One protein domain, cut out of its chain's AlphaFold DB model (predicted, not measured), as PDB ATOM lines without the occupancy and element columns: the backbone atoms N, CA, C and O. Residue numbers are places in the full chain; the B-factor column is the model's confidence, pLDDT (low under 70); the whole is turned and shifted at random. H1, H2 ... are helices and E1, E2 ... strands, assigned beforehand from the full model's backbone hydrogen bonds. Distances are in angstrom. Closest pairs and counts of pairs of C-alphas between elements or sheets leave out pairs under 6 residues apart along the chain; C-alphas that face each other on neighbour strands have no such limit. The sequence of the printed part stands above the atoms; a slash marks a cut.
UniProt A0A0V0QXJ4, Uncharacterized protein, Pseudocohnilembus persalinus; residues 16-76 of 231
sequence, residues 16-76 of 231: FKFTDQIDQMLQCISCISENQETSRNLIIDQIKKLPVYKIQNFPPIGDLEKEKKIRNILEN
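This is residues 16 to 76 of the 231 residues of an uncharacterized protein of Pseudocohnilembus persalinus (UniProt A0A0V0QXJ4). Picture an open row of separate pieces: the short helix H1 at one end, the longer helix H3 at the other, and between them the short strand E1 running straight into the short helix H2, with no helix touching another. Two long stretches with no named element fill out the shape: residues 16 to 28 loop from E1 round to H1, and residues 50 to 63 wind through the space between E1 with H2 and H3. You will find 61 printed residues with three named helices and one named strand, in the order H1, E1, H2, H3; the class is mostly helix, though under half of the residues are in named elements. The whole is only just compact, close to loose, with a radius of gyration of the C-alphas of 12.3 A, and its C-alphas span 36 by 25 by 18 A.

Start at Phe 16: residues 16 to 17 pair, antiparallel, with residues 41 to 42 of E1, which is residues 41 to 43. E1 pairs with no named strand. Go on to H1, residues 29 to 34, and you find it apart from E1. Next comes H2, residues 44 to 49, which meets E1 only through their link, a tight one with 0 residues between them. H1 and H2 are apart. Last is H3, residues 64 to 76, which is apart from H1, from E1 and from H2. Check the backbones of H1, H2 and H3: every O i to N i+4 pair is within hydrogen-bond range.

Find C-alpha 29 at (202.338, 243.463, 132.402); from there H1 runs through residues 29 to 34, 8.8 A from first to last C-alpha. Look next at C-alpha 41, at (212.716, 238.379, 129.178), where E1 begins; it runs to residue 43, 6.8 A on. H2 follows at once with residues 44 to 49, 8.8 A long. H3, residues 64 to 76, is the longest helix at 18.4 A, and it ends at C-alpha 76, at (232.021, 228.131, 139.669).

Measure from Glu 34 to Asn 76, and you have the two C-alphas farthest apart, 37.5 A. The first and last printed C-alphas, of Phe 16 and Asn 76, are 25.2 A apart. The printed part has no cut. The link from H1 to E1 is short, with 6 residues, and the link from H2 to H3 is long, with 14. Read the B-factor column for pLDDT, the model's own confidence: its mean over the printed part is 86.4, and no printed residue is under 70.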
ATOM      1  N   PHE A  16     212.839 242.961 132.101       91.06
ATOM      2  CA  PHE A  16     213.858 243.454 131.192       91.06
ATOM      3  C   PHE A  16     213.911 242.528 129.973       91.06
ATOM      4  O   PHE A  16     214.121 241.328 130.134       91.06
ATOM      5  N   LYS A  17     213.728 243.060 128.767       89.56
ATOM      6  CA  LYS A  17     213.814 242.318 127.507       89.56
ATOM      7  C   LYS A  17     215.158 242.586 126.841       89.56
ATOM      8  O   LYS A  17     215.524 243.742 126.645       89.56
ATOM      9  N   PHE A  18     215.862 241.534 126.426       86.81
ATOM     10  CA  PHE A  18     217.011 241.687 125.530       86.81
ATOM     11  C   PHE A  18     216.534 242.006 124.113       86.81
ATOM     12  O   PHE A  18     215.933 241.168 123.435       86.81
ATOM     13  N   THR A  19     216.783 243.240 123.687       85.19
ATOM     14  CA  THR A  19     216.374 243.791 122.396       85.19
ATOM     15  C   THR A  19     217.286 244.955 122.023       85.19
ATOM     16  O   THR A  19     217.813 245.634 122.903       85.19
ATOM     17  N   ASP A  20     217.429 245.214 120.726       86.75
ATOM     18  CA  ASP A  20     218.164 246.375 120.212       86.75
ATOM     19  C   ASP A  20     217.341 247.673 120.322       86.75
ATOM     20  O   ASP A  20     217.865 248.779 120.196       86.75
ATOM     21  N   GLN A  21     216.033 247.558 120.577       86.12
ATOM     22  CA  GLN A  21     215.124 248.693 120.717       86.12
ATOM     23  C   GLN A  21     214.997 249.108 122.186       86.12
ATOM     24  O   GLN A  21     214.244 248.502 122.950       86.12
ATOM     25  N   ILE A  22     215.699 250.178 122.567       85.00
ATOM     26  CA  ILE A  22     215.768 250.696 123.948       85.00
ATOM     27  C   ILE A  22     214.375 250.902 124.564       85.00
ATOM     28  O   ILE A  22     214.153 250.528 125.715       85.00
ATOM     29  N   ASP A  23     213.414 251.416 123.794       83.06
ATOM     30  CA  ASP A  23     212.050 251.688 124.273       83.06
ATOM     31  C   ASP A  23     211.250 250.421 124.620       83.06
ATOM     32  O   ASP A  23     210.238 250.490 125.316       83.06
ATOM     33  N   GLN A  24     211.699 249.252 124.156       85.06
ATOM     34  CA  GLN A  24     211.080 247.954 124.434       85.06
ATOM     35  C   GLN A  24     211.815 247.146 125.504       85.06
ATOM     36  O   GLN A  24     211.350 246.074 125.896       85.06
ATOM     37  N   MET A  25     212.964 247.640 125.964       89.25
ATOM     38  CA  MET A  25     213.838 246.941 126.899       89.25
ATOM     39  C   MET A  25     213.203 246.787 128.283       89.25
ATOM     40  O   MET A  25     213.481 245.816 128.975       89.25
ATOM     41  N   LEU A  26     212.330 247.707 128.693       91.38
ATOM     42  CA  LEU A  26     211.583 247.609 129.945       91.38
ATOM     43  C   LEU A  26     210.109 247.331 129.652       91.38
ATOM     44  O   LEU A  26     209.470 248.050 128.887       91.38
ATOM     45  N   GLN A  27     209.559 246.291 130.277       90.81
ATOM     46  CA  GLN A  27     208.191 245.846 130.024       90.81
ATOM     47  C   GLN A  27     207.375 245.770 131.319       90.81
ATOM     48  O   GLN A  27     207.811 245.197 132.323       90.81
ATOM     49  N   CYS A  28     206.182 246.373 131.303       92.62
ATOM     50  CA  CYS A  28     205.130 246.137 132.294       92.62
ATOM     51  C   CYS A  28     204.267 244.929 131.884       92.62
ATOM     52  O   CYS A  28     204.497 244.333 130.832       92.62
ATOM     53  N   ILE A  29     203.254 244.583 132.686       90.44
ATOM     54  CA  ILE A  29     202.338 243.463 132.402       90.44
ATOM     55  C   ILE A  29     201.685 243.617 131.027       90.44
ATOM     56  O   ILE A  29     201.752 242.688 130.227       90.44
ATOM     57  N   SER A  30     201.132 244.793 130.719       91.94
ATOM     58  CA  SER A  30     200.493 245.031 129.422       91.94
ATOM     59  C   SER A  30     201.476 244.885 128.250       91.94
ATOM     60  O   SER A  30     201.163 244.207 127.275       91.94
ATOM     61  N   CYS A  31     202.703 245.413 128.363       90.75
ATOM     62  CA  CYS A  31     203.751 245.211 127.350       90.75
ATOM     63  C   CYS A  31     204.080 243.729 127.114       90.75
ATOM     64  O   CYS A  31     204.383 243.354 125.983       90.75
ATOM     65  N   ILE A  32     204.072 242.914 128.172       88.19
ATOM     66  CA  ILE A  32     204.342 241.472 128.085       88.19
ATOM     67  C   ILE A  32     203.173 240.768 127.394       88.19
ATOM     68  O   ILE A  32     203.403 239.944 126.522       88.19
ATOM     69  N   SER A  33     201.927 241.112 127.725       86.50
ATOM     70  CA  SER A  33     200.746 240.527 127.074       86.50
ATOM     71  C   SER A  33     200.667 240.847 125.577       86.50
ATOM     72  O   SER A  33     200.198 240.019 124.801       86.50
ATOM     73  N   GLU A  34     201.158 242.014 125.162       87.50
ATOM     74  CA  GLU A  34     201.260 242.405 123.749       87.50
ATOM     75  C   GLU A  34     202.379 241.666 122.990       87.50
ATOM     76  O   GLU A  34     202.320 241.551 121.768       87.50
ATOM     77  N   ASN A  35     203.409 241.167 123.686       78.06
ATOM     78  CA  ASN A  35     204.579 240.512 123.094       78.06
ATOM     79  C   ASN A  35     204.620 239.018 123.444       78.06
ATOM     80  O   ASN A  35     204.988 238.635 124.550       78.06
ATOM     81  N   GLN A  36     204.356 238.152 122.466       71.38
ATOM     82  CA  GLN A  36     204.380 236.697 122.680       71.38
ATOM     83  C   GLN A  36     205.792 236.115 122.894       71.38
ATOM     84  O   GLN A  36     205.931 235.009 123.415       71.38
ATOM     85  N   GLU A  37     206.857 236.836 122.523       77.12
ATOM     86  CA  GLU A  37     208.236 236.370 122.704       77.12
ATOM     87  C   GLU A  37     208.741 236.669 124.126       77.12
ATOM     88  O   GLU A  37     209.269 237.746 124.409       77.12
ATOM     89  N   THR A  38     208.587 235.695 125.024       76.81
ATOM     90  CA  THR A  38     209.002 235.785 126.438       76.81
ATOM     91  C   THR A  38     210.380 235.185 126.719       76.81
ATOM     92  O   THR A  38     210.944 235.412 127.789       76.81
ATOM     93  N   SER A  39     210.964 234.460 125.762       77.81
ATOM     94  CA  SER A  39     212.253 233.762 125.909       77.81
ATOM     95  C   SER A  39     213.441 234.696 126.169       77.81
ATOM     96  O   SER A  39     214.454 234.265 126.714       77.81
ATOM     97  N   ARG A  40     213.317 235.979 125.813       83.44
ATOM     98  CA  ARG A  40     214.349 237.013 126.009       83.44
ATOM     99  C   ARG A  40     214.111 237.901 127.227       83.44
ATOM    100  O   ARG A  40     214.814 238.899 127.397       83.44
ATOM    101  N   ASN A  41     213.114 237.569 128.039       88.31
ATOM    102  CA  ASN A  41     212.716 238.379 129.178       88.31
ATOM    103  C   ASN A  41     213.359 237.861 130.465       88.31
ATOM    104  O   ASN A  41     213.337 236.664 130.757       88.31
ATOM    105  N   LEU A  42     213.869 238.796 131.258       89.50
ATOM    106  CA  LEU A  42     214.348 238.595 132.616       89.50
ATOM    107  C   LEU A  42     213.466 239.351 133.604       89.50
ATOM    108  O   LEU A  42     213.074 240.489 133.355       89.50
ATOM    109  N   ILE A  43     213.245 238.776 134.780       91.31
ATOM    110  CA  ILE A  43     212.533 239.455 135.866       91.31
ATOM    111  C   ILE A  43     213.462 240.488 136.511       91.31
ATOM    112  O   ILE A  43     214.501 240.131 137.067       91.31
ATOM    113  N   ILE A  44     213.069 241.766 136.509       92.00
ATOM    114  CA  ILE A  44     213.881 242.864 137.069       92.00
ATOM    115  C   ILE A  44     214.206 242.620 138.547       92.00
ATOM    116  O   ILE A  44     215.314 242.909 138.998       92.00
ATOM    117  N   ASP A  45     213.257 242.075 139.307       93.19
ATOM    118  CA  ASP A  45     213.464 241.770 140.724       93.19
ATOM    119  C   ASP A  45     214.566 240.719 140.940       93.19
ATOM    120  O   ASP A  45     215.376 240.850 141.858       93.19
ATOM    121  N   GLN A  46     214.667 239.729 140.045       91.94
ATOM    122  CA  GLN A  46     215.732 238.726 140.087       91.94
ATOM    123  C   GLN A  46     217.090 239.349 139.764       91.94
ATOM    124  O   GLN A  46     218.047 239.076 140.477       91.94
ATOM    125  N   ILE A  47     217.168 240.236 138.762       90.75
ATOM    126  CA  ILE A  47     218.408 240.953 138.412       90.75
ATOM    127  C   ILE A  47     218.955 241.734 139.614       90.75
ATOM    128  O   ILE A  47     220.163 241.793 139.825       90.75
ATOM    129  N   LYS A  48     218.068 242.336 140.412       90.44
ATOM    130  CA  LYS A  48     218.457 243.156 141.567       90.44
ATOM    131  C   LYS A  48     218.885 242.344 142.786       90.44
ATOM    132  O   LYS A  48     219.688 242.834 143.573       90.44
ATOM    133  N   LYS A  49     218.298 241.164 142.991       93.88
ATOM    134  CA  LYS A  49     218.418 240.411 144.252       93.88
ATOM    135  C   LYS A  49     219.267 239.154 144.146       93.88
ATOM    136  O   LYS A  49     219.789 238.695 145.158       93.88
ATOM    137  N   LEU A  50     219.352 238.558 142.961       91.00
ATOM    138  CA  LEU A  50     219.981 237.261 142.767       91.00
ATOM    139  C   LEU A  50     221.326 237.415 142.057       91.00
ATOM    140  O   LEU A  50     221.474 238.265 141.178       91.00
ATOM    141  N   PRO A  51     222.309 236.562 142.383       87.94
ATOM    142  CA  PRO A  51     223.508 236.471 141.578       87.94
ATOM    143  C   PRO A  51     223.166 235.940 140.182       87.94
ATOM    144  O   PRO A  51     222.229 235.160 140.002       87.94
ATOM    145  N   VAL A  52     223.973 236.336 139.199       88.06
ATOM    146  CA  VAL A  52     223.700 236.158 137.764       88.06
ATOM    147  C   VAL A  52     223.324 234.718 137.383       88.06
ATOM    148  O   VAL A  52     222.369 234.504 136.644       88.06
ATOM    149  N   TYR A  53     224.014 233.716 137.933       88.31
ATOM    150  CA  TYR A  53     223.777 232.297 137.636       88.31
ATOM    151  C   TYR A  53     222.428 231.754 138.156       88.31
ATOM    152  O   TYR A  53     221.948 230.729 137.666       88.31
ATOM    153  N   LYS A  54     221.786 232.449 139.110       90.62
ATOM    154  CA  LYS A  54     220.465 232.096 139.668       90.62
ATOM    155  C   LYS A  54     219.296 232.808 138.978       90.62
ATOM    156  O   LYS A  54     218.148 232.450 139.234       90.62
ATOM    157  N   ILE A  55     219.555 233.791 138.118       89.69
ATOM    158  CA  ILE A  55     218.505 234.513 137.383       89.69
ATOM    159  C   ILE A  55     217.865 233.559 136.363       89.69
ATOM    160  O   ILE A  55     218.570 232.845 135.652       89.69
ATOM    161  N   GLN A  56     216.537 233.494 136.286       85.19
ATOM    162  CA  GLN A  56     215.838 232.661 135.298       85.19
ATOM    163  C   GLN A  56     215.990 233.238 133.884       85.19
ATOM    164  O   GLN A  56     216.085 234.450 133.727       85.19
ATOM    165  N   ASN A  57     216.029 232.373 132.864       83.38
ATOM    166  CA  ASN A  57     216.275 232.737 131.459       83.38
ATOM    167  C   ASN A  57     217.571 233.536 131.228       83.38
ATOM    168  O   ASN A  57     217.643 234.372 130.328       83.38
ATOM    169  N   PHE A  58     218.597 233.302 132.053       84.38
ATOM    170  CA  PHE A  58     219.906 233.919 131.898       84.38
ATOM    171  C   PHE A  58     221.010 232.865 131.720       84.38
ATOM    172  O   PHE A  58     221.158 231.991 132.579       84.38
ATOM    173  N   PRO A  59     221.847 232.981 130.675       82.50
ATOM    174  CA  PRO A  59     221.693 233.900 129.542       82.50
ATOM    175  C   PRO A  59     220.450 233.543 128.696       82.50
ATOM    176  O   PRO A  59     220.091 232.368 128.636       82.50
ATOM    177  N   PRO A  60     219.796 234.515 128.034       79.25
ATOM    178  CA  PRO A  60     218.588 234.292 127.231       79.25
ATOM    179  C   PRO A  60     218.934 233.613 125.895       79.25
ATOM    180  O   PRO A  60     218.898 234.223 124.825       79.25
ATOM    181  N   ILE A  61     219.342 232.349 125.965       78.81
ATOM    182  CA  ILE A  61     219.739 231.523 124.824       78.81
ATOM    183  C   ILE A  61     218.638 230.487 124.608       78.81
ATOM    184  O   ILE A  61     218.209 229.837 125.550       78.81
ATOM    185  N   GLY A  62     218.207 230.282 123.362       73.62
ATOM    186  CA  GLY A  62     217.193 229.265 123.043       73.62
ATOM    187  C   GLY A  62     217.647 227.809 123.249       73.62
ATOM    188  O   GLY A  62     216.839 226.895 123.135       73.62
ATOM    189  N   ASP A  63     218.931 227.582 123.535       83.50
ATOM    190  CA  ASP A  63     219.542 226.267 123.743       83.50
ATOM    191  C   ASP A  63     219.735 226.014 125.246       83.50
ATOM    192  O   ASP A  63     220.678 226.519 125.865       83.50
ATOM    193  N   LEU A  64     218.835 225.207 125.816       81.69
ATOM    194  CA  LEU A  64     218.788 224.885 127.246       81.69
ATOM    195  C   LEU A  64     220.071 224.212 127.758       81.69
ATOM    196  O   LEU A  64     220.460 224.409 128.909       81.69
ATOM    197  N   GLU A  65     220.751 223.417 126.932       87.44
ATOM    198  CA  GLU A  65     221.981 222.736 127.347       87.44
ATOM    199  C   GLU A  65     223.160 223.709 127.406       87.44
ATOM    200  O   GLU A  65     223.972 223.664 128.337       87.44
ATOM    201  N   LYS A  66     223.238 224.648 126.458       85.06
ATOM    202  CA  LYS A  66     224.215 225.743 126.533       85.06
ATOM    203  C   LYS A  66     223.933 226.670 127.706       85.06
ATOM    204  O   LYS A  66     224.875 227.056 128.397       85.06
ATOM    205  N   GLU A  67     222.667 226.980 127.964       82.50
ATOM    206  CA  GLU A  67     222.265 227.796 129.109       82.50
ATOM    207  C   GLU A  67     222.746 227.174 130.428       82.50
ATOM    208  O   GLU A  67     223.435 227.837 131.208       82.50
ATOM    209  N   LYS A  68     222.480 225.877 130.651       85.75
ATOM    210  CA  LYS A  68     222.955 225.148 131.841       85.75
ATOM    211  C   LYS A  68     224.474 225.189 131.985       85.75
ATOM    212  O   LYS A  68     224.977 225.437 133.080       85.75
ATOM    213  N   LYS A  69     225.213 224.962 130.892       89.19
ATOM    214  CA  LYS A  69     226.685 225.000 130.908       89.19
ATOM    215  C   LYS A  69     227.204 226.376 131.314       89.19
ATOM    216  O   LYS A  69     228.078 226.462 132.171       89.19
ATOM    217  N   ILE A  70     226.647 227.441 130.744       85.81
ATOM    218  CA  ILE A  70     227.065 228.812 131.062       85.81
ATOM    219  C   ILE A  70     226.719 229.163 132.511       85.81
ATOM    220  O   ILE A  70     227.567 229.710 133.211       85.81
ATOM    221  N   ARG A  71     225.526 228.797 132.999       84.38
ATOM    222  CA  ARG A  71     225.151 228.987 134.410       84.38
ATOM    223  C   ARG A  71     226.138 228.311 135.359       84.38
ATOM    224  O   ARG A  71     226.581 228.946 136.309       84.38
ATOM    225  N   ASN A  72     226.528 227.071 135.069       88.12
ATOM    226  CA  ASN A  72     227.485 226.320 135.884       88.12
ATOM    227  C   ASN A  72     228.874 226.990 135.888       88.12
ATOM    228  O   ASN A  72     229.494 227.146 136.936       88.12
ATOM    229  N   ILE A  73     229.341 227.478 134.733       88.44
ATOM    230  CA  ILE A  73     230.589 228.255 134.654       88.44
ATOM    231  C   ILE A  73     230.499 229.514 135.527       88.44
ATOM    232  O   ILE A  73     231.389 229.763 136.335       88.44
ATOM    233  N   LEU A  74     229.417 230.288 135.402       86.62
ATOM    234  CA  LEU A  74     229.214 231.511 136.183       86.62
ATOM    235  C   LEU A  74     229.142 231.238 137.693       86.62
ATOM    236  O   LEU A  74     229.656 232.032 138.478       86.62
ATOM    237  N   GLU A  75     228.538 230.121 138.098       90.44
ATOM    238  CA  GLU A  75     228.492 229.683 139.493       90.44
ATOM    239  C   GLU A  75     229.884 229.310 140.023       90.44
ATOM    240  O   GLU A  75     230.289 229.795 141.081       90.44
ATOM    241  N   ASN A  76     230.661 228.526 139.274       84.88
ATOM    242  CA  ASN A  76     232.021 228.131 139.669       84.88
ATOM    243  C   ASN A  76     233.009 229.305 139.676       84.88
ATOM    244  O   ASN A  76     233.999 229.277 140.403       84.88
TER     245      ASN A  76